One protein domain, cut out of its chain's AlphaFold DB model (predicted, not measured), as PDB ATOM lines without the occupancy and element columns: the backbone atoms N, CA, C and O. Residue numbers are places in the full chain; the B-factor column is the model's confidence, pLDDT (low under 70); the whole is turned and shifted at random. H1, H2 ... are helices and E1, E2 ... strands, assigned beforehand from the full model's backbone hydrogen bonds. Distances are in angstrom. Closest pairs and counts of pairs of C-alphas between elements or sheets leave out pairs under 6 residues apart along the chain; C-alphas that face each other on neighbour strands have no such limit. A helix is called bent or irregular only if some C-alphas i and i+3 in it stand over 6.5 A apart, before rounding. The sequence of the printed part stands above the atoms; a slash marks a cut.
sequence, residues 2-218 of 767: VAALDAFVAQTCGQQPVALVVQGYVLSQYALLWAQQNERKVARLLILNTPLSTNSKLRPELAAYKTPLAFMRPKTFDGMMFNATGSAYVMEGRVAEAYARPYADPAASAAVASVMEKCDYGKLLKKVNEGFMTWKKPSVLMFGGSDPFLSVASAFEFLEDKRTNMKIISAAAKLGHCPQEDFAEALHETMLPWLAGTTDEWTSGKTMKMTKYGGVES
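Overview. This is residues 2 to 218 of the 767 residues of the protein "Pre-mRNA-splicing factor SLU7" of Haematococcus lacustris (UniProt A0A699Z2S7). A twisted sheet of four parallel strands, E1 to E4, makes the core, with H2 and H8 over one face and H10 over the other, while H3, H4, H5 and H6 form a lobe of helices to one side. H1 and H7 pack on H2, and the small hairpin E5 and E6 packs beside H8 and E4. The printed part has 217 residues with ten named helices and six named strands, in the order H1 E1 H2 E2 H3 H4 H5 H6 H7 E3 H8 E4 H9 H10 E5 E6. The class is mixed, and the whole is compact, with a radius of gyration of the C-alphas of 17.6 A and spans of 53 by 38 by 33 A.

Along the chain. H1, residues 2 to 13, begins at C-alpha 2 (181.881, 223.137, 162.123). E1 is residues 18 to 23, H2 27 to 37, E2 42 to 48 (16.4 A), H3 60 to 66, H4 79 to 84, H5 93 to 104 and H6 106 to 118 (18.6 A). H7, 121 to 134, spans 21.7 A; E3 is 139 to 143, H8 152 to 160, E4 166 to 170, H9 179 to 182 and H10 184 to 196 (17.3 A). E5 is 208 to 211, and E6, 214 to 217, ends at C-alpha 217 (168.378, 246.792, 138.883). H5 and H7 are only just irregular: C-alphas 99 and 102 are 6.8 A apart, C-alphas 131 and 134 6.6 A.

Arrangement. The sheet runs E1 E2 E3 E4, with N 20 and O 44 at 2.8 A, N 47 and O 140 at 2.9 A, and N 141 and O 167 at 2.8 A, within hydrogen-bond range. H2 and H8 are on the same face, at heights over the sheet of 9.3 A and 9.4 A; H10 is on the opposite face at 9.8 A, over E2 and E3. H9 only grazes the sheet with residues 179 to 180. E1, H2, E2 and E3, H8, E4 are strand-helix-strand units, parallel neighbour strands with a helix between, with right-handed crossovers; E2, H3 to H7, E3 is another. H2 touches H1, about perpendicular at 79 degrees (C-alphas of Val 2 and Trp 34 closest, 5.6 A), and H7 (Leu 33 and Val 128, 6.0 A). H4 and H5 form a helical hairpin (Met 80 and Ala 96, 5.0 A); H3 touches H6 (Tyr 65 and Met 116, 6.4 A). The hairpin E5 and E6 is antiparallel, with N 209 and O 216 at 3.1 A. Every O i to N i+4 pair is within range in H1, H2, H4, H6 and H8; H5 has 6 of 8, H7 8 of 10, H10 6 of 9, and H3 1 of 3 beside 3 of 4 O i to N i+3 pairs; H9 is too short.

Size, cuts and confidence. The C-alphas of Phe 71 and Glu 201, the two farthest apart, are 54.6 A apart. The printed part has no cut; the links E2 to H3, H3 to H4 and H10 to E5 are long. The mean pLDDT of the printed part is 81.0, and residues 163 to 165, 170 to 174 and 197 to 218 are under 70.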
ATOM      1  N   VAL A   2     180.901 222.023 162.029       88.12
ATOM      2  CA  VAL A   2     181.881 223.137 162.123       88.12
ATOM      3  C   VAL A   2     183.313 222.675 162.434       88.12
ATOM      4  O   VAL A   2     184.228 223.052 161.720       88.12
ATOM      5  N   ALA A   3     183.508 221.785 163.415       89.69
ATOM      6  CA  ALA A   3     184.837 221.235 163.723       89.69
ATOM      7  C   ALA A   3     185.441 220.396 162.577       89.69
ATOM      8  O   ALA A   3     186.652 220.372 162.397       89.69
ATOM      9  N   ALA A   4     184.597 219.728 161.781       88.44
ATOM     10  CA  ALA A   4     185.055 218.971 160.615       88.44
ATOM     11  C   ALA A   4     185.456 219.909 159.464       88.44
ATOM     12  O   ALA A   4     186.454 219.655 158.799       88.44
ATOM     13  N   LEU A   5     184.723 221.013 159.272       88.81
ATOM     14  CA  LEU A   5     185.100 222.081 158.341       88.81
ATOM     15  C   LEU A   5     186.407 222.754 158.770       88.81
ATOM     16  O   LEU A   5     187.260 222.995 157.928       88.81
ATOM     17  N   ASP A   6     186.597 223.000 160.068       89.69
ATOM     18  CA  ASP A   6     187.837 223.590 160.577       89.69
ATOM     19  C   ASP A   6     189.045 222.674 160.350       89.69
ATOM     20  O   ASP A   6     190.071 223.128 159.849       89.69
ATOM     21  N   ALA A   7     188.897 221.371 160.615       91.12
ATOM     22  CA  ALA A   7     189.924 220.381 160.305       91.12
ATOM     23  C   ALA A   7     190.216 220.302 158.795       91.12
ATOM     24  O   ALA A   7     191.379 220.253 158.398       91.12
ATOM     25  N   PHE A   8     189.177 220.344 157.954       90.81
ATOM     26  CA  PHE A   8     189.320 220.333 156.498       90.81
ATOM     27  C   PHE A   8     190.073 221.565 155.987       90.81
ATOM     28  O   PHE A   8     191.040 221.421 155.246       90.81
ATOM     29  N   VAL A   9     189.677 222.769 156.411       88.81
ATOM     30  CA  VAL A   9     190.331 224.022 156.001       88.81
ATOM     31  C   VAL A   9     191.766 224.091 156.523       88.81
ATOM     32  O   VAL A   9     192.657 224.533 155.804       88.81
ATOM     33  N   ALA A  10     192.018 223.620 157.748       87.25
ATOM     34  CA  ALA A  10     193.367 223.570 158.301       87.25
ATOM     35  C   ALA A  10     194.294 222.645 157.493       87.25
ATOM     36  O   ALA A  10     195.466 222.972 157.315       87.25
ATOM     37  N   GLN A  11     193.778 221.521 156.987       90.50
ATOM     38  CA  GLN A  11     194.549 220.585 156.165       90.50
ATOM     39  C   GLN A  11     194.759 221.073 154.728       90.50
ATOM     40  O   GLN A  11     195.822 220.828 154.166       90.50
ATOM     41  N   THR A  12     193.776 221.750 154.128       87.56
ATOM     42  CA  THR A  12     193.839 222.165 152.714       87.56
ATOM     43  C   THR A  12     194.484 223.532 152.503       87.56
ATOM     44  O   THR A  12     195.252 223.696 151.559       87.56
ATOM     45  N   CYS A  13     194.211 224.505 153.377       82.75
ATOM     46  CA  CYS A  13     194.629 225.903 153.208       82.75
ATOM     47  C   CYS A  13     195.672 226.373 154.243       82.75
ATOM     48  O   CYS A  13     196.192 227.489 154.147       82.75
ATOM     49  N   GLY A  14     195.988 225.559 155.258       80.94
ATOM     50  CA  GLY A  14     196.931 225.921 156.318       80.94
ATOM     51  C   GLY A  14     196.472 227.130 157.151       80.94
ATOM     52  O   GLY A  14     195.333 227.183 157.614       80.94
ATOM     53  N   GLN A  15     197.371 228.101 157.376       75.69
ATOM     54  CA  GLN A  15     197.077 229.352 158.105       75.69
ATOM     55  C   GLN A  15     196.780 230.559 157.198       75.69
ATOM     56  O   GLN A  15     196.619 231.674 157.698       75.69
ATOM     57  N   GLN A  16     196.728 230.373 155.877       82.50
ATOM     58  CA  GLN A  16     196.491 231.484 154.958       82.50
ATOM     59  C   GLN A  16     195.048 231.999 155.062       82.50
ATOM     60  O   GLN A  16     194.128 231.218 155.326       82.50
ATOM     61  N   PRO A  17     194.824 233.311 154.862       85.31
ATOM     62  CA  PRO A  17     193.479 233.852 154.821       85.31
ATOM     63  C   PRO A  17     192.757 233.354 153.558       85.31
ATOM     64  O   PRO A  17     193.290 233.430 152.454       85.31
ATOM     65  N   VAL A  18     191.538 232.846 153.722       89.38
ATOM     66  CA  VAL A  18     190.738 232.226 152.660       89.38
ATOM     67  C   VAL A  18     189.617 233.150 152.194       89.38
ATOM     68  O   VAL A  18     188.991 233.849 152.996       89.38
ATOM     69  N   ALA A  19     189.330 233.141 150.893       90.06
ATOM     70  CA  ALA A  19     188.087 233.686 150.365       90.06
ATOM     71  C   ALA A  19     187.018 232.588 150.397       90.06
ATOM     72  O   ALA A  19     187.189 231.529 149.794       90.06
ATOM     73  N   LEU A  20     185.939 232.816 151.143       90.94
ATOM     74  CA  LEU A  20     184.895 231.824 151.363       90.94
ATOM     75  C   LEU A  20     183.715 232.090 150.425       90.94
ATOM     76  O   LEU A  20     183.071 233.132 150.531       90.94
ATOM     77  N   VAL A  21     183.415 231.136 149.542       91.19
ATOM     78  CA  VAL A  21     182.210 231.139 148.701       91.19
ATOM     79  C   VAL A  21     181.233 230.109 149.254       91.19
ATOM     80  O   VAL A  21     181.600 228.956 149.472       91.19
ATOM     81  N   VAL A  22     179.995 230.527 149.512       91.56
ATOM     82  CA  VAL A  22     178.982 229.704 150.176       91.56
ATOM     83  C   VAL A  22     177.734 229.582 149.308       91.56
ATOM     84  O   VAL A  22     177.201 230.592 148.856       91.56
ATOM     85  N   GLN A  23     177.248 228.351 149.121       89.25
ATOM     86  CA  GLN A  23     176.012 228.034 148.399       89.25
ATOM     87  C   GLN A  23     175.280 226.847 149.054       89.25
ATOM     88  O   GLN A  23     175.904 225.984 149.681       89.25
ATOM     89  N   GLY A  24     173.949 226.815 148.932       87.19
ATOM     90  CA  GLY A  24     173.084 225.723 149.397       87.19
ATOM     91  C   GLY A  24     172.345 226.008 150.711       87.19
ATOM     92  O   GLY A  24     172.364 227.123 151.228       87.19
ATOM     93  N   TYR A  25     171.677 224.991 151.276       89.25
ATOM     94  CA  TYR A  25     170.753 225.157 152.416       89.25
ATOM     95  C   TYR A  25     171.344 224.897 153.805       89.25
ATOM     96  O   TYR A  25     171.212 225.745 154.676       89.25
ATOM     97  N   VAL A  26     171.907 223.709 154.060       89.62
ATOM     98  CA  VAL A  26     172.274 223.267 155.427       89.62
ATOM     99  C   VAL A  26     173.777 223.385 155.669       89.62
ATOM    100  O   VAL A  26     174.200 223.939 156.682       89.62
ATOM    101  N   LEU A  27     174.598 222.889 154.739       89.19
ATOM    102  CA  LEU A  27     176.058 222.944 154.861       89.19
ATOM    103  C   LEU A  27     176.573 224.389 154.835       89.19
ATOM    104  O   LEU A  27     177.463 224.739 155.608       89.19
ATOM    105  N   SER A  28     175.952 225.231 154.011       90.75
ATOM    106  CA  SER A  28     176.215 226.666 153.918       90.75
ATOM    107  C   SER A  28     176.093 227.379 155.261       90.75
ATOM    108  O   SER A  28     176.975 228.144 155.631       90.75
ATOM    109  N   GLN A  29     175.063 227.072 156.049       92.88
ATOM    110  CA  GLN A  29     174.872 227.669 157.374       92.88
ATOM    111  C   GLN A  29     175.987 227.276 158.339       92.88
ATOM    112  O   GLN A  29     176.466 228.098 159.114       92.88
ATOM    113  N   TYR A  30     176.448 226.024 158.279       92.88
ATOM    114  CA  TYR A  30     177.596 225.597 159.076       92.88
ATOM    115  C   TYR A  30     178.907 226.238 158.606       92.88
ATOM    116  O   TYR A  30     179.750 226.531 159.451       92.88
ATOM    117  N   ALA A  31     179.071 226.498 157.306       93.00
ATOM    118  CA  ALA A  31     180.206 227.254 156.773       93.00
ATOM    119  C   ALA A  31     180.170 228.726 157.216       93.00
ATOM    120  O   ALA A  31     181.194 229.276 157.613       93.00
ATOM    121  N   LEU A  32     178.987 229.342 157.244       93.12
ATOM    122  CA  LEU A  32     178.775 230.693 157.763       93.12
ATOM    123  C   LEU A  32     179.052 230.780 159.274       93.12
ATOM    124  O   LEU A  32     179.730 231.703 159.718       93.12
ATOM    125  N   LEU A  33     178.615 229.797 160.066       93.06
ATOM    126  CA  LEU A  33     178.977 229.710 161.488       93.06
ATOM    127  C   LEU A  33     180.480 229.500 161.693       93.06
ATOM    128  O   LEU A  33     181.065 230.071 162.611       93.06
ATOM    129  N   TRP A  34     181.120 228.690 160.847       93.12
ATOM    130  CA  TRP A  34     182.570 228.521 160.879       93.12
ATOM    131  C   TRP A  34     183.290 229.843 160.570       93.12
ATOM    132  O   TRP A  34     184.234 230.196 161.277       93.12
ATOM    133  N   ALA A  35     182.808 230.605 159.581       92.50
ATOM    134  CA  ALA A  35     183.341 231.919 159.228       92.50
ATOM    135  C   ALA A  35     183.255 232.904 160.400       92.50
ATOM    136  O   ALA A  35     184.222 233.611 160.669       92.50
ATOM    137  N   GLN A  36     182.143 232.897 161.145       89.81
ATOM    138  CA  GLN A  36     181.972 233.706 162.358       89.81
ATOM    139  C   GLN A  36     182.988 233.347 163.449       89.81
ATOM    140  O   GLN A  36     183.579 234.233 164.060       89.81
ATOM    141  N   GLN A  37     183.221 232.053 163.683       90.69
ATOM    142  CA  GLN A  37     184.191 231.591 164.683       90.69
ATOM    143  C   GLN A  37     185.643 231.872 164.273       90.69
ATOM    144  O   GLN A  37     186.511 232.018 165.130       90.69
ATOM    145  N   ASN A  38     185.902 231.980 162.968       89.88
ATOM    146  CA  ASN A  38     187.228 232.154 162.387       89.88
ATOM    147  C   ASN A  38     187.340 233.438 161.545       89.88
ATOM    148  O   ASN A  38     187.980 233.435 160.494       89.88
ATOM    149  N   GLU A  39     186.777 234.561 162.011       87.94
ATOM    150  CA  GLU A  39     186.698 235.812 161.232       87.94
ATOM    151  C   GLU A  39     188.064 236.274 160.690       87.94
ATOM    152  O   GLU A  39     188.170 236.756 159.565       87.94
ATOM    153  N   ARG A  40     189.150 236.088 161.456       87.69
ATOM    154  CA  ARG A  40     190.510 236.467 161.024       87.69
ATOM    155  C   ARG A  40     191.028 235.650 159.842       87.69
ATOM    156  O   ARG A  40     191.831 236.173 159.077       87.69
ATOM    157  N   LYS A  41     190.577 234.402 159.697       88.44
ATOM    158  CA  LYS A  41     190.955 233.530 158.580       88.44
ATOM    159  C   LYS A  41     190.160 233.846 157.315       88.44
ATOM    160  O   LYS A  41     190.570 233.413 156.251       88.44
ATOM    161  N   VAL A  42     189.057 234.592 157.391       90.38
ATOM    162  CA  VAL A  42     188.239 234.933 156.218       90.38
ATOM    163  C   VAL A  42     188.661 236.293 155.659       90.38
ATOM    164  O   VAL A  42     188.516 237.330 156.312       90.38
ATOM    165  N   ALA A  43     189.189 236.291 154.433       89.19
ATOM    166  CA  ALA A  43     189.562 237.502 153.704       89.19
ATOM    167  C   ALA A  43     188.340 238.186 153.079       89.19
ATOM    168  O   ALA A  43     188.129 239.384 153.264       89.19
ATOM    169  N   ARG A  44     187.540 237.407 152.341       88.56
ATOM    170  CA  ARG A  44     186.367 237.837 151.569       88.56
ATOM    171  C   ARG A  44     185.279 236.763 151.684       88.56
ATOM    172  O   ARG A  44     185.609 235.580 151.695       88.56
ATOM    173  N   LEU A  45     184.013 237.164 151.786       90.75
ATOM    174  CA  LEU A  45     182.865 236.249 151.891       90.75
ATOM    175  C   LEU A  45     181.844 236.472 150.762       90.75
ATOM    176  O   LEU A  45     181.203 237.516 150.706       90.75
ATOM    177  N   LEU A  46     181.662 235.495 149.877       90.25
ATOM    178  CA  LEU A  46     180.633 235.520 148.834       90.25
ATOM    179  C   LEU A  46     179.521 234.534 149.183       90.25
ATOM    180  O   LEU A  46     179.790 233.363 149.442       90.25
ATOM    181  N   ILE A  47     178.275 234.992 149.169       90.31
ATOM    182  CA  ILE A  47     177.105 234.168 149.472       90.31
ATOM    183  C   ILE A  47     176.215 234.112 148.236       90.31
ATOM    184  O   ILE A  47     175.747 235.146 147.760       90.31
ATOM    185  N   LEU A  48     175.979 232.899 147.743       88.38
ATOM    186  CA  LEU A  48     175.160 232.596 146.573       88.38
ATOM    187  C   LEU A  48     173.877 231.900 147.021       88.38
ATOM    188  O   LEU A  48     173.971 230.861 147.678       88.38
ATOM    189  N   ASN A  49     172.707 232.456 146.683       87.12
ATOM    190  CA  ASN A  49     171.376 231.839 146.862       87.12
ATOM    191  C   ASN A  49     171.254 230.943 148.110       87.12
ATOM    192  O   ASN A  49     170.876 229.774 148.054       87.12
ATOM    193  N   THR A  50     171.653 231.489 149.258       90.19
ATOM    194  CA  THR A  50     171.700 230.781 150.542       90.19
ATOM    195  C   THR A  50     170.645 231.394 151.461       90.19
ATOM    196  O   THR A  50     170.533 232.618 151.505       90.19
ATOM    197  N   PRO A  51     169.865 230.608 152.219       89.56
ATOM    198  CA  PRO A  51     168.861 231.161 153.122       89.56
ATOM    199  C   PRO A  51     169.514 231.998 154.232       89.56
ATOM    200  O   PRO A  51     170.320 231.479 154.998       89.56
ATOM    201  N   LEU A  52     169.155 233.280 154.336       87.25
ATOM    202  CA  LEU A  52     169.677 234.182 155.377       87.25
ATOM    203  C   LEU A  52     168.589 234.681 156.342       87.25
ATOM    204  O   LEU A  52     168.860 234.889 157.524       87.25
ATOM    205  N   SER A  53     167.343 234.814 155.875       85.75
ATOM    206  CA  SER A  53     166.209 235.177 156.734       85.75
ATOM    207  C   SER A  53     165.821 234.025 157.667       85.75
ATOM    208  O   SER A  53     165.788 232.856 157.265       85.75
ATOM    209  N   THR A  54     165.444 234.351 158.906       85.31
ATOM    210  CA  THR A  54     164.965 233.376 159.906       85.31
ATOM    211  C   THR A  54     163.649 232.708 159.514       85.31
ATOM    212  O   THR A  54     163.316 231.663 160.067       85.31
ATOM    213  N   ASN A  55     162.917 233.296 158.564       85.81
ATOM    214  CA  ASN A  55     161.645 232.780 158.056       85.81
ATOM    215  C   ASN A  55     161.810 231.876 156.822       85.81
ATOM    216  O   ASN A  55     160.821 231.346 156.312       85.81
ATOM    217  N   SER A  56     163.039 231.694 156.329       86.94
ATOM    218  CA  SER A  56     163.302 230.821 155.185       86.94
ATOM    219  C   SER A  56     162.962 229.366 155.525       86.94
ATOM    220  O   SER A  56     163.332 228.842 156.575       86.94
ATOM    221  N   LYS A  57     162.213 228.699 154.642       88.69
ATOM    222  CA  LYS A  57     161.792 227.304 154.836       88.69
ATOM    223  C   LYS A  57     162.850 226.346 154.296       88.69
ATOM    224  O   LYS A  57     163.559 226.671 153.347       88.69
ATOM    225  N   LEU A  58     162.928 225.148 154.881       88.69
ATOM    226  CA  LEU A  58     163.684 224.050 154.279       88.69
ATOM    227  C   LEU A  58     163.067 223.676 152.934       88.69
ATOM    228  O   LEU A  58     161.843 223.635 152.789       88.69
ATOM    229  N   ARG A  59     163.934 223.344 151.981       88.25
ATOM    230  CA  ARG A  59     163.538 222.797 150.688       88.25
ATOM    231  C   ARG A  59     162.734 221.497 150.866       88.25
ATOM    232  O   ARG A  59     163.097 220.719 151.758       88.25
ATOM    233  N   PRO A  60     161.680 221.226 150.072       87.50
ATOM    234  CA  PRO A  60     160.798 220.074 150.285       87.50
ATOM    235  C   PRO A  60     161.524 218.722 150.372       87.50
ATOM    236  O   PRO A  60     161.191 217.897 151.223       87.50
ATOM    237  N   GLU A  61     162.567 218.529 149.566       87.44
ATOM    238  CA  GLU A  61     163.377 217.309 149.508       87.44
ATOM    239  C   GLU A  61     164.113 217.041 150.832       87.44
ATOM    240  O   GLU A  61     164.241 215.898 151.266       87.44
ATOM    241  N   LEU A  62     164.560 218.101 151.515       88.38
ATOM    242  CA  LEU A  62     165.202 218.014 152.831       88.38
ATOM    243  C   LEU A  62     164.175 218.025 153.969       88.38
ATOM    244  O   LEU A  62     164.376 217.373 154.994       88.38
ATOM    245  N   ALA A  63     163.057 218.733 153.794       88.31
ATOM    246  CA  ALA A  63     161.970 218.786 154.766       88.31
ATOM    247  C   ALA A  63     161.347 217.400 155.008       88.31
ATOM    248  O   ALA A  63     160.979 217.092 156.141       88.31
ATOM    249  N   ALA A  64     161.322 216.530 153.991       88.06
ATOM    250  CA  ALA A  64     160.846 215.149 154.104       88.06
ATOM    251  C   ALA A  64     161.581 214.326 155.187       88.06
ATOM    252  O   ALA A  64     160.976 213.465 155.828       88.06
ATOM    253  N   TYR A  65     162.855 214.627 155.463       87.38
ATOM    254  CA  TYR A  65     163.640 213.975 156.523       87.38
ATOM    255  C   TYR A  65     163.295 214.472 157.934       87.38
ATOM    256  O   TYR A  65     163.642 213.823 158.922       87.38
ATOM    257  N   LYS A  66     162.599 215.609 158.050       85.44
ATOM    258  CA  LYS A  66     162.124 216.180 159.319       85.44
ATOM    259  C   LYS A  66     160.692 215.783 159.671       85.44
ATOM    260  O   LYS A  66     160.199 216.185 160.723       85.44
ATOM    261  N   THR A  67     160.048 214.960 158.844       85.75
ATOM    262  CA  THR A  67     158.716 214.417 159.123       85.75
ATOM    263  C   THR A  67     158.705 213.683 160.477       85.75
ATOM    264  O   THR A  67     159.616 212.886 160.753       85.75
ATOM    265  N   PRO A  68     157.702 213.933 161.344       80.94
ATOM    266  CA  PRO A  68     157.630 213.328 162.678       80.94
ATOM    267  C   PRO A  68     157.466 211.803 162.629       80.94
ATOM    268  O   PRO A  68     157.941 211.101 163.517       80.94
ATOM    269  N   LEU A  69     156.860 211.275 161.562       85.19
ATOM    270  CA  LEU A  69     156.726 209.841 161.321       85.19
ATOM    271  C   LEU A  69     158.003 209.285 160.676       85.19
ATOM    272  O   LEU A  69     158.253 209.493 159.489       85.19
ATOM    273  N   ALA A  70     158.805 208.557 161.458       78.19
ATOM    274  CA  ALA A  70     160.111 208.048 161.029       78.19
ATOM    275  C   ALA A  70     160.043 207.109 159.807       78.19
ATOM    276  O   ALA A  70     160.949 207.130 158.980       78.19
ATOM    277  N   PHE A  71     158.962 206.334 159.650       81.50
ATOM    278  CA  PHE A  71     158.791 205.411 158.519       81.50
ATOM    279  C   PHE A  71     158.478 206.112 157.184       81.50
ATOM    280  O   PHE A  71     158.662 205.505 156.134       81.50
ATOM    281  N   MET A  72     158.020 207.372 157.215       81.56
ATOM    282  CA  MET A  72     157.766 208.184 156.014       81.56
ATOM    283  C   MET A  72     159.011 208.942 155.533       81.56
ATOM    284  O   MET A  72     158.954 209.623 154.509       81.56
ATOM    285  N   ARG A  73     160.129 208.868 156.265       86.00
ATOM    286  CA  ARG A  73     161.371 209.537 155.868       86.00
ATOM    287  C   ARG A  73     162.015 208.791 154.690       86.00
ATOM    288  O   ARG A  73     162.034 207.557 154.706       86.00
ATOM    289  N   PRO A  74     162.566 209.498 153.688       84.19
ATOM    290  CA  PRO A  74     163.247 208.845 152.574       84.19
ATOM    291  C   PRO A  74     164.456 208.030 153.059       84.19
ATOM    292  O   PRO A  74     165.188 208.462 153.948       84.19
ATOM    293  N   LYS A  75     164.664 206.841 152.478       82.12
ATOM    294  CA  LYS A  75     165.811 205.966 152.800       82.12
ATOM    295  C   LYS A  75     167.055 206.292 151.971       82.12
ATOM    296  O   LYS A  75     168.170 206.092 152.439       82.12
ATOM    297  N   THR A  76     166.849 206.780 150.754       85.56
ATOM    298  CA  THR A  76     167.896 207.148 149.799       85.56
ATOM    299  C   THR A  76     167.745 208.618 149.436       85.56
ATOM    300  O   THR A  76     166.629 209.092 149.214       85.56
ATOM    301  N   PHE A  77     168.861 209.339 149.382       88.69
ATOM    302  CA  PHE A  77     168.880 210.725 148.941       88.69
ATOM    303  C   PHE A  77     169.158 210.786 147.441       88.69
ATOM    304  O   PHE A  77     170.178 210.286 146.974       88.69
ATOM    305  N   ASP A  78     168.248 211.402 146.689       87.31
ATOM    306  CA  ASP A  78     168.400 211.584 145.248       87.31
ATOM    307  C   ASP A  78     169.105 212.916 144.958       87.31
ATOM    308  O   ASP A  78     168.480 213.978 144.887       87.31
ATOM    309  N   GLY A  79     170.433 212.854 144.822       86.38
ATOM    310  CA  GLY A  79     171.262 214.016 144.502       86.38
ATOM    311  C   GLY A  79     170.997 214.601 143.111       86.38
ATOM    312  O   GLY A  79     171.158 215.806 142.926       86.38
ATOM    313  N   MET A  80     170.548 213.778 142.156       87.81
ATOM    314  CA  MET A  80     170.208 214.222 140.803       87.81
ATOM    315  C   MET A  80     168.951 215.082 140.838       87.81
ATOM    316  O   MET A  80     168.991 216.243 140.427       87.81
ATOM    317  N   MET A  81     167.852 214.548 141.377       85.75
ATOM    318  CA  MET A  81     166.601 215.301 141.483       85.75
ATOM    319  C   MET A  81     166.765 216.536 142.359       85.75
ATOM    320  O   MET A  81     166.243 217.592 142.013       85.75
ATOM    321  N   PHE A  82     167.538 216.442 143.445       87.44
ATOM    322  CA  PHE A  82     167.796 217.586 144.311       87.44
ATOM    323  C   PHE A  82     168.424 218.763 143.554       87.44
ATOM    324  O   PHE A  82     167.991 219.895 143.739       87.44
ATOM    325  N   ASN A  83     169.409 218.548 142.686       86.44
ATOM    326  CA  ASN A  83     170.008 219.669 141.954       86.44
ATOM    327  C   ASN A  83     169.179 220.070 140.723       86.44
ATOM    328  O   ASN A  83     169.026 221.262 140.465       86.44
ATOM    329  N   ALA A  84     168.555 219.111 140.032       83.00
ATOM    330  CA  ALA A  84     167.736 219.371 138.848       83.00
ATOM    331  C   ALA A  84     166.453 220.170 139.143       83.00
ATOM    332  O   ALA A  84     166.046 220.989 138.329       83.00
ATOM    333  N   THR A  85     165.814 219.995 140.307       83.00
ATOM    334  CA  THR A  85     164.646 220.818 140.691       83.00
ATOM    335  C   THR A  85     165.036 222.228 141.150       83.00
ATOM    336  O   THR A  85     164.163 223.041 141.450       83.00
ATOM    337  N   GLY A  86     166.337 222.505 141.280       76.00
ATOM    338  CA  GLY A  86     166.880 223.775 141.764       76.00
ATOM    339  C   GLY A  86     167.286 224.722 140.648       76.00
ATOM    340  O   GLY A  86     167.296 225.934 140.858       76.00
ATOM    341  N   SER A  87     167.607 224.186 139.476       75.19
ATOM    342  CA  SER A  87     167.944 224.963 138.295       75.19
ATOM    343  C   SER A  87     166.679 225.453 137.592       75.19
ATOM    344  O   SER A  87     165.686 224.736 137.470       75.19
ATOM    345  N   ALA A  88     166.712 226.688 137.091       72.44
ATOM    346  CA  ALA A  88     165.686 227.168 136.158       72.44
ATOM    347  C   ALA A  88     165.895 226.590 134.741       72.44
ATOM    348  O   ALA A  88     165.041 226.746 133.865       72.44
ATOM    349  N   TYR A  89     167.035 225.925 134.530       78.69
ATOM    350  CA  TYR A  89     167.501 225.378 133.262       78.69
ATOM    351  C   TYR A  89     167.640 223.854 133.314       78.69
ATOM    352  O   TYR A  89     167.696 223.239 134.382       78.69
ATOM    353  N   VAL A  90     167.680 223.237 132.132       81.12
ATOM    354  CA  VAL A  90     167.835 221.786 131.985       81.12
ATOM    355  C   VAL A  90     169.281 221.399 132.285       81.12
ATOM    356  O   VAL A  90     170.196 221.838 131.593       81.12
ATOM    357  N   MET A  91     169.476 220.553 133.297       83.00
ATOM    358  CA  MET A  91     170.785 220.001 133.648       83.00
ATOM    359  C   MET A  91     171.233 218.949 132.625       83.00
ATOM    360  O   MET A  91     170.449 218.085 132.226       83.00
ATOM    361  N   GLU A  92     172.506 218.984 132.225       85.44
ATOM    362  CA  GLU A  92     173.073 217.968 131.334       85.44
ATOM    363  C   GLU A  92     173.101 216.589 132.022       85.44
ATOM    364  O   GLU A  92     173.500 216.464 133.181       85.44
ATOM    365  N   GLY A  93     172.740 215.524 131.296       85.31
ATOM    366  CA  GLY A  93     172.656 214.164 131.850       85.31
ATOM    367  C   GLY A  93     173.950 213.669 132.510       85.31
ATOM    368  O   GLY A  93     173.902 213.064 133.577       85.31
ATOM    369  N   ARG A  94     175.123 213.999 131.949       88.62
ATOM    370  CA  ARG A  94     176.428 213.628 132.535       88.62
ATOM    371  C   ARG A  94     176.677 214.290 133.894       88.62
ATOM    372  O   ARG A  94     177.287 213.679 134.771       88.62
ATOM    373  N   VAL A  95     176.208 215.525 134.069       86.94
ATOM    374  CA  VAL A  95     176.323 216.284 135.323       86.94
ATOM    375  C   VAL A  95     175.330 215.754 136.355       86.94
ATOM    376  O   VAL A  95     175.688 215.516 137.507       86.94
ATOM    377  N   ALA A  96     174.104 215.467 135.921       85.50
ATOM    378  CA  ALA A  96     173.087 214.833 136.749       85.50
ATOM    379  C   ALA A  96     173.556 213.475 137.312       85.50
ATOM    380  O   ALA A  96     173.444 213.223 138.514       85.50
ATOM    381  N   GLU A  97     174.173 212.630 136.480       88.50
ATOM    382  CA  GLU A  97     174.793 211.376 136.921       88.50
ATOM    383  C   GLU A  97     175.933 211.608 137.919       88.50
ATOM    384  O   GLU A  97     176.061 210.863 138.892       88.50
ATOM    385  N   ALA A  98     176.756 212.643 137.721       90.31
ATOM    386  CA  ALA A  98     177.843 212.970 138.640       90.31
ATOM    387  C   ALA A  98     177.329 213.309 140.049       90.31
ATOM    388  O   ALA A  98     177.950 212.902 141.031       90.31
ATOM    389  N   TYR A  99     176.174 213.969 140.160       89.38
ATOM    390  CA  TYR A  99     175.525 214.228 141.447       89.38
ATOM    391  C   TYR A  99     174.862 212.999 142.070       89.38
ATOM    392  O   TYR A  99     174.755 212.924 143.295       89.38
ATOM    393  N   ALA A 100     174.446 212.023 141.262       88.94
ATOM    394  CA  ALA A 100     173.904 210.761 141.756       88.94
ATOM    395  C   ALA A 100     174.997 209.808 142.275       88.94
ATOM    396  O   ALA A 100     174.769 209.097 143.255       88.94
ATOM    397  N   ARG A 101     176.196 209.812 141.669       91.00
ATOM    398  CA  ARG A 101     177.298 208.872 141.977       91.00
ATOM    399  C   ARG A 101     177.630 208.728 143.471       91.00
ATOM    400  O   ARG A 101     177.716 207.586 143.914       91.00
ATOM    401  N   PRO A 102     177.783 209.801 144.275       89.69
ATOM    402  CA  PRO A 102     178.113 209.664 145.697       89.69
ATOM    403  C   PRO A 102     177.035 208.941 146.510       89.69
ATOM    404  O   PRO A 102     177.336 208.360 147.546       89.69
ATOM    405  N   TYR A 103     175.783 208.976 146.051       88.38
ATOM    406  CA  TYR A 103     174.639 208.376 146.737       88.38
ATOM    407  C   TYR A 103     174.326 206.955 146.263       88.38
ATOM    408  O   TYR A 103     173.400 206.338 146.790       88.38
ATOM    409  N   ALA A 104     175.121 206.413 145.329       86.31
ATOM    410  CA  ALA A 104     175.120 204.986 145.022       86.31
ATOM    411  C   ALA A 104     175.525 204.156 146.254       86.31
ATOM    412  O   ALA A 104     174.994 203.066 146.461       86.31
ATOM    413  N   ASP A 105     176.393 204.710 147.108       88.88
ATOM    414  CA  ASP A 105     176.742 204.131 148.400       88.88
ATOM    415  C   ASP A 105     175.666 204.458 149.456       88.88
ATOM    416  O   ASP A 105     175.453 205.630 149.798       88.88
ATOM    417  N   PRO A 106     175.018 203.449 150.076       86.12
ATOM    418  CA  PRO A 106     173.979 203.677 151.088       86.12
ATOM    419  C   PRO A 106     174.458 204.490 152.302       86.12
ATOM    420  O   PRO A 106     173.665 205.176 152.950       86.12
ATOM    421  N   ALA A 107     175.762 204.453 152.595       88.94
ATOM    422  CA  ALA A 107     176.381 205.215 153.676       88.94
ATOM    423  C   ALA A 107     176.258 206.736 153.479       88.94
ATOM    424  O   ALA A 107     176.058 207.465 154.452       88.94
ATOM    425  N   ALA A 108     176.312 207.227 152.236       87.25
ATOM    426  CA  ALA A 108     176.177 208.651 151.937       87.25
ATOM    427  C   ALA A 108     174.746 209.153 152.194       87.25
ATOM    428  O   ALA A 108     174.548 210.205 152.805       87.25
ATOM    429  N   SER A 109     173.738 208.361 151.818       87.38
ATOM    430  CA  SER A 109     172.330 208.663 152.124       87.38
ATOM    431  C   SER A 109     172.055 208.631 153.634       87.38
ATOM    432  O   SER A 109     171.381 209.515 154.168       87.38
ATOM    433  N   ALA A 110     172.643 207.668 154.353       87.88
ATOM    434  CA  ALA A 110     172.562 207.601 155.812       87.88
ATOM    435  C   ALA A 110     173.225 208.815 156.488       87.88
ATOM    436  O   ALA A 110     172.713 209.326 157.488       87.88
ATOM    437  N   ALA A 111     174.325 209.331 155.926       88.12
ATOM    438  CA  ALA A 111     174.964 210.547 156.412       88.12
ATOM    439  C   ALA A 111     174.020 211.755 156.301       88.12
ATOM    440  O   ALA A 111     173.830 212.452 157.298       88.12
ATOM    441  N   VAL A 112     173.354 211.955 155.156       88.19
ATOM    442  CA  VAL A 112     172.359 213.032 154.973       88.19
ATOM    443  C   VAL A 112     171.221 212.913 155.985       88.19
ATOM    444  O   VAL A 112     170.895 213.894 156.658       88.19
ATOM    445  N   ALA A 113     170.668 211.711 156.165       87.88
ATOM    446  CA  ALA A 113     169.616 211.465 157.146       87.88
ATOM    447  C   ALA A 113     170.077 211.796 158.577       87.88
ATOM    448  O   ALA A 113     169.372 212.495 159.305       87.88
ATOM    449  N   SER A 114     171.289 211.382 158.964       88.19
ATOM    450  CA  SER A 114     171.848 211.649 160.296       88.19
ATOM    451  C   SER A 114     172.122 213.138 160.550       88.19
ATOM    452  O   SER A 114     171.932 213.641 161.661       88.19
ATOM    453  N   VAL A 115     172.546 213.868 159.512       89.00
ATOM    454  CA  VAL A 115     172.763 215.316 159.563       89.00
ATOM    455  C   VAL A 115     171.430 216.021 159.729       89.00
ATOM    456  O   VAL A 115     171.299 216.876 160.603       89.00
ATOM    457  N   MET A 116     170.427 215.638 158.940       89.50
ATOM    458  CA  MET A 116     169.095 216.220 159.028       89.50
ATOM    459  C   MET A 116     168.412 215.884 160.346       89.50
ATOM    460  O   MET A 116     167.742 216.749 160.890       89.50
ATOM    461  N   GLU A 117     168.615 214.707 160.929       87.50
ATOM    462  CA  GLU A 117     168.084 214.376 162.251       87.50
ATOM    463  C   GLU A 117     168.631 215.323 163.329       87.50
ATOM    464  O   GLU A 117     167.854 215.958 164.046       87.50
ATOM    465  N   LYS A 118     169.955 215.515 163.362       87.56
ATOM    466  CA  LYS A 118     170.654 216.359 164.349       87.56
ATOM    467  C   LYS A 118     170.524 217.865 164.093       87.56
ATOM    468  O   LYS A 118     170.728 218.662 165.008       87.56
ATOM    469  N   CYS A 119     170.221 218.278 162.865       88.69
ATOM    470  CA  CYS A 119     170.162 219.686 162.477       88.69
ATOM    471  C   CYS A 119     168.850 220.344 162.925       88.69
ATOM    472  O   CYS A 119     167.791 220.075 162.367       88.69
ATOM    473  N   ASP A 120     168.890 221.242 163.907       89.75
ATOM    474  CA  ASP A 120     167.764 222.136 164.202       89.75
ATOM    475  C   ASP A 120     167.868 223.394 163.326       89.75
ATOM    476  O   ASP A 120     168.546 224.360 163.675       89.75
ATOM    477  N   TYR A 121     167.230 223.347 162.155       89.88
ATOM    478  CA  TYR A 121     167.377 224.360 161.110       89.88
ATOM    479  C   TYR A 121     166.943 225.766 161.555       89.88
ATOM    480  O   TYR A 121     167.644 226.740 161.293       89.88
ATOM    481  N   GLY A 122     165.839 225.884 162.301       89.94
ATOM    482  CA  GLY A 122     165.365 227.182 162.791       89.94
ATOM    483  C   GLY A 122     166.337 227.811 163.792       89.94
ATOM    484  O   GLY A 122     166.634 229.003 163.708       89.94
ATOM    485  N   LYS A 123     166.896 227.013 164.713       91.62
ATOM    486  CA  LYS A 123     167.945 227.498 165.628       91.62
ATOM    487  C   LYS A 123     169.244 227.824 164.893       91.62
ATOM    488  O   LYS A 123     169.936 228.756 165.288       91.62
ATOM    489  N   LEU A 124     169.576 227.064 163.852       91.12
ATOM    490  CA  LEU A 124     170.769 227.281 163.037       91.12
ATOM    491  C   LEU A 124     170.723 228.649 162.344       91.12
ATOM    492  O   LEU A 124     171.662 229.426 162.493       91.12
ATOM    493  N   LEU A 125     169.605 228.976 161.687       91.25
ATOM    494  CA  LEU A 125     169.399 230.275 161.037       91.25
ATOM    495  C   LEU A 125     169.446 231.440 162.029       91.25
ATOM    496  O   LEU A 125     170.061 232.463 161.740       91.25
ATOM    497  N   LYS A 126     168.843 231.289 163.216       91.88
ATOM    498  CA  LYS A 126     168.903 232.323 164.264       91.88
ATOM    499  C   LYS A 126     170.338 232.608 164.705       91.88
ATOM    500  O   LYS A 126     170.735 233.765 164.742       91.88
ATOM    501  N   LYS A 127     171.133 231.559 164.950       91.06
ATOM    502  CA  LYS A 127     172.551 231.703 165.323       91.06
ATOM    503  C   LYS A 127     173.369 232.397 164.238       91.06
ATOM    504  O   LYS A 127     174.181 233.262 164.549       91.06
ATOM    505  N   VAL A 128     173.142 232.039 162.972       90.75
ATOM    506  CA  VAL A 128     173.788 232.712 161.838       90.75
ATOM    507  C   VAL A 128     173.388 234.188 161.817       90.75
ATOM    508  O   VAL A 128     174.266 235.046 161.815       90.75
ATOM    509  N   ASN A 129     172.091 234.493 161.898       89.38
ATOM    510  CA  ASN A 129     171.580 235.863 161.888       89.38
ATOM    511  C   ASN A 129     172.176 236.731 163.008       89.38
ATOM    512  O   ASN A 129     172.690 237.813 162.740       89.38
ATOM    513  N   GLU A 130     172.198 236.242 164.246       89.00
ATOM    514  CA  GLU A 130     172.789 236.962 165.381       89.00
ATOM    515  C   GLU A 130     174.292 237.225 165.182       89.00
ATOM    516  O   GLU A 130     174.759 238.349 165.375       89.00
ATOM    517  N   GLY A 131     175.054 236.226 164.726       85.44
ATOM    518  CA  GLY A 131     176.504 236.362 164.567       85.44
ATOM    519  C   GLY A 131     176.931 237.356 163.480       85.44
ATOM    520  O   GLY A 131     177.971 238.001 163.616       85.44
ATOM    521  N   PHE A 132     176.118 237.568 162.439       88.31
ATOM    522  CA  PHE A 132     176.425 238.552 161.392       88.31
ATOM    523  C   PHE A 132     176.151 240.006 161.796       88.31
ATOM    524  O   PHE A 132     176.555 240.907 161.068       88.31
ATOM    525  N   MET A 133     175.547 240.287 162.960       85.00
ATOM    526  CA  MET A 133     175.332 241.670 163.429       85.00
ATOM    527  C   MET A 133     176.634 242.461 163.627       85.00
ATOM    528  O   MET A 133     176.623 243.687 163.537       85.00
ATOM    529  N   THR A 134     177.749 241.772 163.883       83.06
ATOM    530  CA  THR A 134     179.060 242.384 164.170       83.06
ATOM    531  C   THR A 134     180.100 242.166 163.067       83.06
ATOM    532  O   THR A 134     181.247 242.583 163.222       83.06
ATOM    533  N   TRP A 135     179.708 241.554 161.946       86.56
ATOM    534  CA  TRP A 135     180.611 241.134 160.875       86.56
ATOM    535  C   TRP A 135     181.150 242.311 160.052       86.56
ATOM    536  O   TRP A 135     180.383 243.094 159.486       86.56
ATOM    537  N   LYS A 136     182.479 242.434 159.937       82.56
ATOM    538  CA  LYS A 136     183.115 243.596 159.278       82.56
ATOM    539  C   LYS A 136     183.846 243.276 157.976       82.56
ATOM    540  O   LYS A 136     184.260 244.203 157.276       82.56
ATOM    541  N   LYS A 137     184.016 241.995 157.639       86.19
ATOM    542  CA  LYS A 137     184.751 241.577 156.438       86.19
ATOM    543  C   LYS A 137     183.991 241.925 155.151       86.19
ATOM    544  O   LYS A 137     182.755 241.893 155.144       86.19
ATOM    545  N   PRO A 138     184.704 242.251 154.056       86.88
ATOM    546  CA  PRO A 138     184.079 242.528 152.768       86.88
ATOM    547  C   PRO A 138     183.297 241.298 152.313       86.88
ATOM    548  O   PRO A 138     183.861 240.209 152.166       86.88
ATOM    549  N   SER A 139     181.988 241.471 152.128       86.69
ATOM    550  CA  SER A 139     181.120 240.369 151.725       86.69
ATOM    551  C   SER A 139     180.142 240.794 150.639       86.69
ATOM    552  O   SER A 139     179.666 241.929 150.627       86.69
ATOM    553  N   VAL A 140     179.835 239.874 149.734       87.00
ATOM    554  CA  VAL A 140     178.866 240.082 148.658       87.00
ATOM    555  C   VAL A 140     177.790 239.011 148.744       87.00
ATOM    556  O   VAL A 140     178.078 237.824 148.875       87.00
ATOM    557  N   LEU A 141     176.540 239.452 148.676       86.81
ATOM    558  CA  LEU A 141     175.364 238.616 148.516       86.81
ATOM    559  C   LEU A 141     174.985 238.657 147.038       86.81
ATOM    560  O   LEU A 141     174.555 239.696 146.542       86.81
ATOM    561  N   MET A 142     175.150 237.551 146.326       83.88
ATOM    562  CA  MET A 142     174.729 237.449 144.933       83.88
ATOM    563  C   MET A 142     173.496 236.559 144.865       83.88
ATOM    564  O   MET A 142     173.571 235.354 145.114       83.88
ATOM    565  N   PHE A 143     172.354 237.186 144.577       80.31
ATOM    566  CA  PHE A 143     171.062 236.514 144.537       80.31
ATOM    567  C   PHE A 143     170.445 236.561 143.143       80.31
ATOM    568  O   PHE A 143     170.457 237.593 142.472       80.31
ATOM    569  N   GLY A 144     169.887 235.428 142.730       72.69
ATOM    570  CA  GLY A 144     169.144 235.283 141.487       72.69
ATOM    571  C   GLY A 144     167.687 235.707 141.617       72.69
ATOM    572  O   GLY A 144     167.025 235.391 142.602       72.69
ATOM    573  N   GLY A 145     167.158 236.389 140.601       71.69
ATOM    574  CA  GLY A 145     165.744 236.781 140.556       71.69
ATOM    575  C   GLY A 145     164.766 235.635 140.254       71.69
ATOM    576  O   GLY A 145     163.559 235.854 140.308       71.69
ATOM    577  N   SER A 146     165.257 234.438 139.915       76.62
ATOM    578  CA  SER A 146     164.451 233.284 139.481       76.62
ATOM    579  C   SER A 146     164.635 232.036 140.349       76.62
ATOM    580  O   SER A 146     164.309 230.937 139.905       76.62
ATOM    581  N   ASP A 147     165.150 232.180 141.572       81.81
ATOM    582  CA  ASP A 147     165.201 231.081 142.539       81.81
ATOM    583  C   ASP A 147     163.762 230.698 142.978       81.81
ATOM    584  O   ASP A 147     163.037 231.549 143.504       81.81
ATOM    585  N   PRO A 148     163.312 229.439 142.771       81.25
ATOM    586  CA  PRO A 148     161.963 229.001 143.148       81.25
ATOM    587  C   PRO A 148     161.726 228.924 144.662       81.25
ATOM    588  O   PRO A 148     160.577 228.869 145.107       81.25
ATOM    589  N   PHE A 149     162.794 228.861 145.456       84.50
ATOM    590  CA  PHE A 149     162.735 228.563 146.884       84.50
ATOM    591  C   PHE A 149     163.141 229.742 147.771       84.50
ATOM    592  O   PHE A 149     162.653 229.843 148.901       84.50
ATOM    593  N   LEU A 150     164.017 230.628 147.292       85.25
ATOM    594  CA  LEU A 150     164.471 231.812 148.026       85.25
ATOM    595  C   LEU A 150     164.080 233.097 147.305       85.25
ATOM    596  O   LEU A 150     164.386 233.300 146.138       85.25
ATOM    597  N   SER A 151     163.455 234.016 148.036       81.75
ATOM    598  CA  SER A 151     163.196 235.357 147.521       81.75
ATOM    599  C   SER A 151     164.389 236.269 147.786       81.75
ATOM    600  O   SER A 151     164.967 236.259 148.876       81.75
ATOM    601  N   VAL A 152     164.710 237.140 146.828       79.38
ATOM    602  CA  VAL A 152     165.722 238.194 147.021       79.38
ATOM    603  C   VAL A 152     165.356 239.104 148.204       79.38
ATOM    604  O   VAL A 152     166.231 239.555 148.938       79.38
ATOM    605  N   ALA A 153     164.057 239.309 148.457       80.62
ATOM    606  CA  ALA A 153     163.555 240.061 149.609       80.62
ATOM    607  C   ALA A 153     164.112 239.540 150.946       80.62
ATOM    608  O   ALA A 153     164.452 240.335 151.815       80.62
ATOM    609  N   SER A 154     164.302 238.223 151.077       81.44
ATOM    610  CA  SER A 154     164.866 237.620 152.289       81.44
ATOM    611  C   SER A 154     166.317 238.036 152.566       81.44
ATOM    612  O   SER A 154     166.737 238.063 153.722       81.44
ATOM    613  N   ALA A 155     167.085 238.389 151.528       81.19
ATOM    614  CA  ALA A 155     168.441 238.911 151.670       81.19
ATOM    615  C   ALA A 155     168.438 240.385 152.109       81.19
ATOM    616  O   ALA A 155     169.300 240.794 152.883       81.19
ATOM    617  N   PHE A 156     167.453 241.167 151.659       81.12
ATOM    618  CA  PHE A 156     167.271 242.552 152.098       81.12
ATOM    619  C   PHE A 156     166.815 242.636 153.555       81.12
ATOM    620  O   PHE A 156     167.467 243.333 154.327       81.12
ATOM    621  N   GLU A 157     165.798 241.860 153.953       82.12
ATOM    622  CA  GLU A 157     165.368 241.735 155.360       82.12
ATOM    623  C   GLU A 157     166.550 241.397 156.276       82.12
ATOM    624  O   GLU A 157     166.709 241.950 157.361       82.12
ATOM    625  N   PHE A 158     167.422 240.497 155.820       83.88
ATOM    626  CA  PHE A 158     168.606 240.122 156.575       83.88
ATOM    627  C   PHE A 158     169.594 241.280 156.758       83.88
ATOM    628  O   PHE A 158     170.217 241.353 157.814       83.88
ATOM    629  N   LEU A 159     169.751 242.176 155.775       81.62
ATOM    630  CA  LEU A 159     170.679 243.310 155.853       81.62
ATOM    631  C   LEU A 159     170.144 244.505 156.647       81.62
ATOM    632  O   LEU A 159     170.957 245.246 157.199       81.62
ATOM    633  N   GLU A 160     168.827 244.698 156.726       79.31
ATOM    634  CA  GLU A 160     168.212 245.844 157.420       79.31
ATOM    635  C   GLU A 160     168.679 245.964 158.878       79.31
ATOM    636  O   GLU A 160     169.023 247.049 159.348       79.31
ATOM    637  N   ASP A 161     168.806 244.829 159.561       72.50
ATOM    638  CA  ASP A 161     169.194 244.765 160.970       72.50
ATOM    639  C   ASP A 161     170.723 244.726 161.193       72.50
ATOM    640  O   ASP A 161     171.185 244.462 162.310       72.50
ATOM    641  N   LYS A 162     171.549 244.901 160.148       76.88
ATOM    642  CA  LYS A 162     172.990 244.580 160.177       76.88
ATOM    643  C   LYS A 162     173.860 245.779 159.810       76.88
ATOM    644  O   LYS A 162     173.879 246.237 158.674       76.88
ATOM    645  N   ARG A 163     174.700 246.233 160.748       62.44
ATOM    646  CA  ARG A 163     175.749 247.245 160.495       62.44
ATOM    647  C   ARG A 163     176.978 246.599 159.856       62.44
ATOM    648  O   ARG A 163     178.010 246.443 160.503       62.44
ATOM    649  N   THR A 164     176.847 246.171 158.605       63.88
ATOM    650  CA  THR A 164     177.854 245.341 157.927       63.88
ATOM    651  C   THR A 164     178.258 245.927 156.580       63.88
ATOM    652  O   THR A 164     177.507 246.677 155.965       63.88
ATOM    653  N   ASN A 165     179.447 245.559 156.097       68.25
ATOM    654  CA  ASN A 165     179.964 245.963 154.782       68.25
ATOM    655  C   ASN A 165     179.449 245.061 153.642       68.25
ATOM    656  O   ASN A 165     180.107 244.925 152.609       68.25
ATOM    657  N   MET A 166     178.315 244.385 153.852       79.75
ATOM    658  CA  MET A 166     177.766 243.434 152.892       79.75
ATOM    659  C   MET A 166     177.005 244.163 151.785       79.75
ATOM    660  O   MET A 166     176.190 245.041 152.064       79.75
ATOM    661  N   LYS A 167     177.250 243.792 150.527       77.69
ATOM    662  CA  LYS A 167     176.572 244.377 149.358       77.69
ATOM    663  C   LYS A 167     175.757 243.315 148.628       77.69
ATOM    664  O   LYS A 167     176.259 242.215 148.425       77.69
ATOM    665  N   ILE A 168     174.535 243.648 148.204       80.62
ATOM    666  CA  ILE A 168     173.721 242.777 147.340       80.62
ATOM    667  C   ILE A 168     173.983 243.131 145.876       80.62
ATOM    668  O   ILE A 168     173.863 244.296 145.485       80.62
ATOM    669  N   ILE A 169     174.314 242.125 145.072       75.62
ATOM    670  CA  ILE A 169     174.562 242.242 143.635       75.62
ATOM    671  C   ILE A 169     173.592 241.328 142.881       75.62
ATOM    672  O   ILE A 169     173.358 240.186 143.281       75.62
ATOM    673  N   SER A 170     173.040 241.849 141.784       68.56
ATOM    674  CA  SER A 170     172.336 241.054 140.773       68.56
ATOM    675  C   SER A 170     173.337 240.529 139.753       68.56
ATOM    676  O   SER A 170     174.150 241.303 139.237       68.56
ATOM    677  N   ALA A 171     173.273 239.243 139.422       63.38
ATOM    678  CA  ALA A 171     173.882 238.776 138.183       63.38
ATOM    679  C   ALA A 171     172.951 239.121 137.012       63.38
ATOM    680  O   ALA A 171     171.736 239.016 137.138       63.38
ATOM    681  N   ALA A 172     173.516 239.481 135.857       56.00
ATOM    682  CA  ALA A 172     172.739 239.896 134.681       56.00
ATOM    683  C   ALA A 172     171.814 238.790 134.118       56.00
ATOM    684  O   ALA A 172     170.924 239.068 133.316       56.00
ATOM    685  N   ALA A 173     172.023 237.533 134.522       60.94
ATOM    686  CA  ALA A 173     171.227 236.380 134.119       60.94
ATOM    687  C   ALA A 173     170.221 235.974 135.210       60.94
ATOM    688  O   ALA A 173     170.468 236.130 136.406       60.94
ATOM    689  N   LYS A 174     169.091 235.388 134.794       68.94
ATOM    690  CA  LYS A 174     168.077 234.788 135.678       68.94
ATOM    691  C   LYS A 174     168.647 233.539 136.375       68.94
ATOM    692  O   LYS A 174     168.397 232.418 135.950       68.94
ATOM    693  N   LEU A 175     169.447 233.734 137.422       74.31
ATOM    694  CA  LEU A 175     170.007 232.644 138.226       74.31
ATOM    695  C   LEU A 175     168.897 231.941 139.030       74.31
ATOM    696  O   LEU A 175     168.139 232.599 139.748       74.31
ATOM    697  N   GLY A 176     168.800 230.616 138.917       78.81
ATOM    698  CA  GLY A 176     167.992 229.753 139.784       78.81
ATOM    699  C   GLY A 176     168.746 229.372 141.063       78.81
ATOM    700  O   GLY A 176     169.775 229.959 141.392       78.81
ATOM    701  N   HIS A 177     168.248 228.395 141.825       84.56
ATOM    702  CA  HIS A 177     168.802 228.029 143.138       84.56
ATOM    703  C   HIS A 177     170.212 227.413 143.075       84.56
ATOM    704  O   HIS A 177     170.985 227.504 144.034       84.56
ATOM    705  N   CYS A 178     170.563 226.792 141.946       84.31
ATOM    706  CA  CYS A 178     171.879 226.200 141.697       84.31
ATOM    707  C   CYS A 178     172.657 227.054 140.684       84.31
ATOM    708  O   CYS A 178     172.868 226.625 139.549       84.31
ATOM    709  N   PRO A 179     173.105 228.264 141.073       80.31
ATOM    710  CA  PRO A 179     173.671 229.225 140.135       80.31
ATOM    711  C   PRO A 179     174.973 228.720 139.491       80.31
ATOM    712  O   PRO A 179     175.309 229.153 138.391       80.31
ATOM    713  N   GLN A 180     175.683 227.787 140.142       82.00
ATOM    714  CA  GLN A 180     176.865 227.126 139.586       82.00
ATOM    715  C   GLN A 180     176.573 226.277 138.340       82.00
ATOM    716  O   GLN A 180     177.459 226.140 137.506       82.00
ATOM    717  N   GLU A 181     175.355 225.745 138.203       81.56
ATOM    718  CA  GLU A 181     174.939 224.952 137.037       81.56
ATOM    719  C   GLU A 181     174.178 225.799 136.015       81.56
ATOM    720  O   GLU A 181     174.280 225.564 134.816       81.56
ATOM    721  N   ASP A 182     173.430 226.806 136.476       76.50
ATOM    722  CA  ASP A 182     172.580 227.621 135.609       76.50
ATOM    723  C   ASP A 182     173.393 228.474 134.618       76.50
ATOM    724  O   ASP A 182     173.133 228.435 133.419       76.50
ATOM    725  N   PHE A 183     174.362 229.261 135.105       74.88
ATOM    726  CA  PHE A 183     175.165 230.181 134.284       74.88
ATOM    727  C   PHE A 183     176.544 230.439 134.913       74.88
ATOM    728  O   PHE A 183     176.838 231.538 135.394       74.88
ATOM    729  N   ALA A 184     177.418 229.429 134.887       76.94
ATOM    730  CA  ALA A 184     178.768 229.517 135.453       76.94
ATOM    731  C   ALA A 184     179.605 230.675 134.869       76.94
ATOM    732  O   ALA A 184     180.353 231.322 135.600       76.94
ATOM    733  N   GLU A 185     179.445 230.987 133.579       76.94
ATOM    734  CA  GLU A 185     180.169 232.071 132.898       76.94
ATOM    735  C   GLU A 185     179.792 233.458 133.446       76.94
ATOM    736  O   GLU A 185     180.665 234.258 133.780       76.94
ATOM    737  N   ALA A 186     178.494 233.718 133.637       71.56
ATOM    738  CA  ALA A 186     178.011 234.990 134.181       71.56
ATOM    739  C   ALA A 186     178.414 235.179 135.655       71.56
ATOM    740  O   ALA A 186     178.710 236.295 136.100       71.56
ATOM    741  N   LEU A 187     178.462 234.084 136.424       77.19
ATOM    742  CA  LEU A 187     179.033 234.106 137.769       77.19
ATOM    743  C   LEU A 187     180.526 234.415 137.727       77.19
ATOM    744  O   LEU A 187     181.001 235.230 138.506       77.19
ATOM    745  N   HIS A 188     181.268 233.783 136.825       80.62
ATOM    746  CA  HIS A 188     182.714 233.920 136.723       80.62
ATOM    747  C   HIS A 188     183.146 235.360 136.416       80.62
ATOM    748  O   HIS A 188     184.033 235.881 137.096       80.62
ATOM    749  N   GLU A 189     182.474 236.033 135.476       77.50
ATOM    750  CA  GLU A 189     182.731 237.442 135.138       77.50
ATOM    751  C   GLU A 189     182.600 238.386 136.339       77.50
ATOM    752  O   GLU A 189     183.339 239.361 136.458       77.50
ATOM    753  N   THR A 190     181.655 238.108 137.236       73.62
ATOM    754  CA  THR A 190     181.371 238.964 138.396       73.62
ATOM    755  C   THR A 190     182.175 238.559 139.630       73.62
ATOM    756  O   THR A 190     182.628 239.412 140.395       73.62
ATOM    757  N   MET A 191     182.391 237.260 139.814       80.94
ATOM    758  CA  MET A 191     183.023 236.671 140.988       80.94
ATOM    759  C   MET A 191     184.547 236.801 140.965       80.94
ATOM    760  O   MET A 191     185.131 237.152 141.990       80.94
ATOM    761  N   LEU A 192     185.208 236.541 139.829       82.25
ATOM    762  CA  LEU A 192     186.673 236.538 139.771       82.25
ATOM    763  C   LEU A 192     187.311 237.899 140.089       82.25
ATOM    764  O   LEU A 192     188.212 237.926 140.930       82.25
ATOM    765  N   PRO A 193     186.872 239.029 139.497       79.50
ATOM    766  CA  PRO A 193     187.454 240.334 139.814       79.50
ATOM    767  C   PRO A 193     187.275 240.706 141.291       79.50
ATOM    768  O   PRO A 193     188.177 241.258 141.924       79.50
ATOM    769  N   TRP A 194     186.131 240.334 141.873       79.81
ATOM    770  CA  TRP A 194     185.844 240.593 143.278       79.81
ATOM    771  C   TRP A 194     186.694 239.734 144.222       79.81
ATOM    772  O   TRP A 194     187.177 240.239 145.237       79.81
ATOM    773  N   LEU A 195     186.916 238.458 143.895       81.88
ATOM    774  CA  LEU A 195     187.813 237.585 144.658       81.88
ATOM    775  C   LEU A 195     189.280 238.030 144.543       81.88
ATOM    776  O   LEU A 195     190.006 237.958 145.531       81.88
ATOM    777  N   ALA A 196     189.694 238.538 143.376       79.56
ATOM    778  CA  ALA A 196     191.040 239.061 143.128       79.56
ATOM    779  C   ALA A 196     191.309 240.425 143.796       79.56
ATOM    780  O   ALA A 196     192.463 240.808 143.971       79.56
ATOM    781  N   GLY A 197     190.260 241.154 144.190       69.62
ATOM    782  CA  GLY A 197     190.368 242.444 144.878       69.62
ATOM    783  C   GLY A 197     190.691 243.639 143.985       69.62
ATOM    784  O   GLY A 197     191.016 244.705 144.496       69.62
ATOM    785  N   THR A 198     190.567 243.494 142.666       63.38
ATOM    786  CA  THR A 198     190.767 244.567 141.678       63.38
ATOM    787  C   THR A 198     189.623 245.587 141.645       63.38
ATOM    788  O   THR A 198     189.802 246.685 141.130       63.38
ATOM    789  N   THR A 199     188.444 245.248 142.175       55.06
ATOM    790  CA  THR A 199     187.198 246.019 142.013       55.06
ATOM    791  C   THR A 199     186.554 246.428 143.343       55.06
ATOM    792  O   THR A 199     185.353 246.228 143.533       55.06
ATOM    793  N   ASP A 200     187.307 246.994 144.288       54.84
ATOM    794  CA  ASP A 200     186.700 247.503 145.533       54.84
ATOM    795  C   ASP A 200     185.871 248.797 145.292       54.84
ATOM    796  O   ASP A 200     184.930 249.083 146.038       54.84
ATOM    797  N   GLU A 201     186.135 249.516 144.190       50.50
ATOM    798  CA  GLU A 201     185.427 250.740 143.768       50.50
ATOM    799  C   GLU A 201     184.216 250.487 142.840       50.50
ATOM    800  O   GLU A 201     183.314 251.321 142.742       50.50
ATOM    801  N   TRP A 202     184.125 249.323 142.182       50.56
ATOM    802  CA  TRP A 202     183.121 249.053 141.137       50.56
ATOM    803  C   TRP A 202     181.842 248.387 141.666       50.56
ATOM    804  O   TRP A 202     181.462 247.289 141.268       50.56
ATOM    805  N   THR A 203     181.130 249.069 142.566       48.38
ATOM    806  CA  THR A 203     179.758 248.680 142.959       48.38
ATOM    807  C   THR A 203     178.757 249.823 142.815       48.38
ATOM    808  O   THR A 203     177.786 249.881 143.563       48.38
ATOM    809  N   SER A 204     178.986 250.762 141.897       45.28
ATOM    810  CA  SER A 204     178.017 251.824 141.582       45.28
ATOM    811  C   SER A 204     177.009 251.421 140.495       45.28
ATOM    812  O   SER A 204     175.958 252.045 140.387       45.28
ATOM    813  N   GLY A 205     177.294 250.372 139.709       45.84
ATOM    814  CA  GLY A 205     176.524 250.047 138.498       45.84
ATOM    815  C   GLY A 205     175.539 248.871 138.567       45.84
ATOM    816  O   GLY A 205     174.726 248.747 137.660       45.84
ATOM    817  N   LYS A 206     175.594 247.989 139.581       50.50
ATOM    818  CA  LYS A 206     174.798 246.730 139.616       50.50
ATOM    819  C   LYS A 206     174.228 246.371 141.000       50.50
ATOM    820  O   LYS A 206     174.106 245.200 141.355       50.50
ATOM    821  N   THR A 207     173.917 247.365 141.830       52.09
ATOM    822  CA  THR A 207     173.264 247.125 143.130       52.09
ATOM    823  C   THR A 207     171.752 247.010 142.947       52.09
ATOM    824  O   THR A 207     171.137 247.913 142.376       52.09
ATOM    825  N   MET A 208     171.141 245.936 143.453       54.78
ATOM    826  CA  MET A 208     169.678 245.826 143.486       54.78
ATOM    827  C   MET A 208     169.083 246.789 144.523       54.78
ATOM    828  O   MET A 208     169.613 246.917 145.629       54.78
ATOM    829  N   LYS A 209     167.940 247.408 144.203       52.31
ATOM    830  CA  LYS A 209     167.083 248.105 145.177       52.31
ATOM    831  C   LYS A 209     165.705 247.453 145.235       52.31
ATOM    832  O   LYS A 209     165.115 247.142 144.202       52.31
ATOM    833  N   MET A 210     165.175 247.279 146.445       51.44
ATOM    834  CA  MET A 210     163.801 246.815 146.644       51.44
ATOM    835  C   MET A 210     162.805 247.919 146.297       51.44
ATOM    836  O   MET A 210     162.869 249.025 146.832       51.44
ATOM    837  N   THR A 211     161.858 247.601 145.420       52.06
ATOM    838  CA  THR A 211     160.679 248.427 145.141       52.06
ATOM    839  C   THR A 211     159.414 247.678 145.565       52.06
ATOM    840  O   THR A 211     159.451 246.479 145.840       52.06
ATOM    841  N   LYS A 212     158.263 248.364 145.582       38.94
ATOM    842  CA  LYS A 212     156.953 247.785 145.943       38.94
ATOM    843  C   LYS A 212     156.561 246.549 145.104       38.94
ATOM    844  O   LYS A 212     155.686 245.799 145.523       38.94
ATOM    845  N   TYR A 213     157.203 246.334 143.953       40.94
ATOM    846  CA  TYR A 213     156.929 245.238 143.016       40.94
ATOM    847  C   TYR A 213     158.073 244.208 142.900       40.94
ATOM    848  O   TYR A 213     158.011 243.335 142.041       40.94
ATOM    849  N   GLY A 214     159.098 244.282 143.761       51.97
ATOM    850  CA  GLY A 214     160.268 243.391 143.746       51.97
ATOM    851  C   GLY A 214     161.601 244.131 143.581       51.97
ATOM    852  O   GLY A 214     161.637 245.363 143.487       51.97
ATOM    853  N   GLY A 215     162.710 243.384 143.589       44.50
ATOM    854  CA  GLY A 215     164.057 243.925 143.383       44.50
ATOM    855  C   GLY A 215     164.269 244.342 141.928       44.50
ATOM    856  O   GLY A 215     164.104 243.520 141.031       44.50
ATOM    857  N   VAL A 216     164.613 245.610 141.692       47.41
ATOM    858  CA  VAL A 216     164.904 246.154 140.355       47.41
ATOM    859  C   VAL A 216     166.375 246.566 140.298       47.41
ATOM    860  O   VAL A 216     166.909 247.127 141.262       47.41
ATOM    861  N   GLU A 217     167.039 246.278 139.178       41.66
ATOM    862  CA  GLU A 217     168.378 246.792 138.883       41.66
ATOM    863  C   GLU A 217     168.301 248.310 138.708       41.66
ATOM    864  O   GLU A 217     167.608 248.813 137.826       41.66
ATOM    865  N   SER A 218     168.980 249.056 139.577       38.59
ATOM    866  CA  SER A 218     169.046 250.511 139.475       38.59
ATOM    867  C   SER A 218     170.481 250.950 139.220       38.59
ATOM    868  O   SER A 218     171.347 250.692 140.061       38.59
TER     869      SER A 218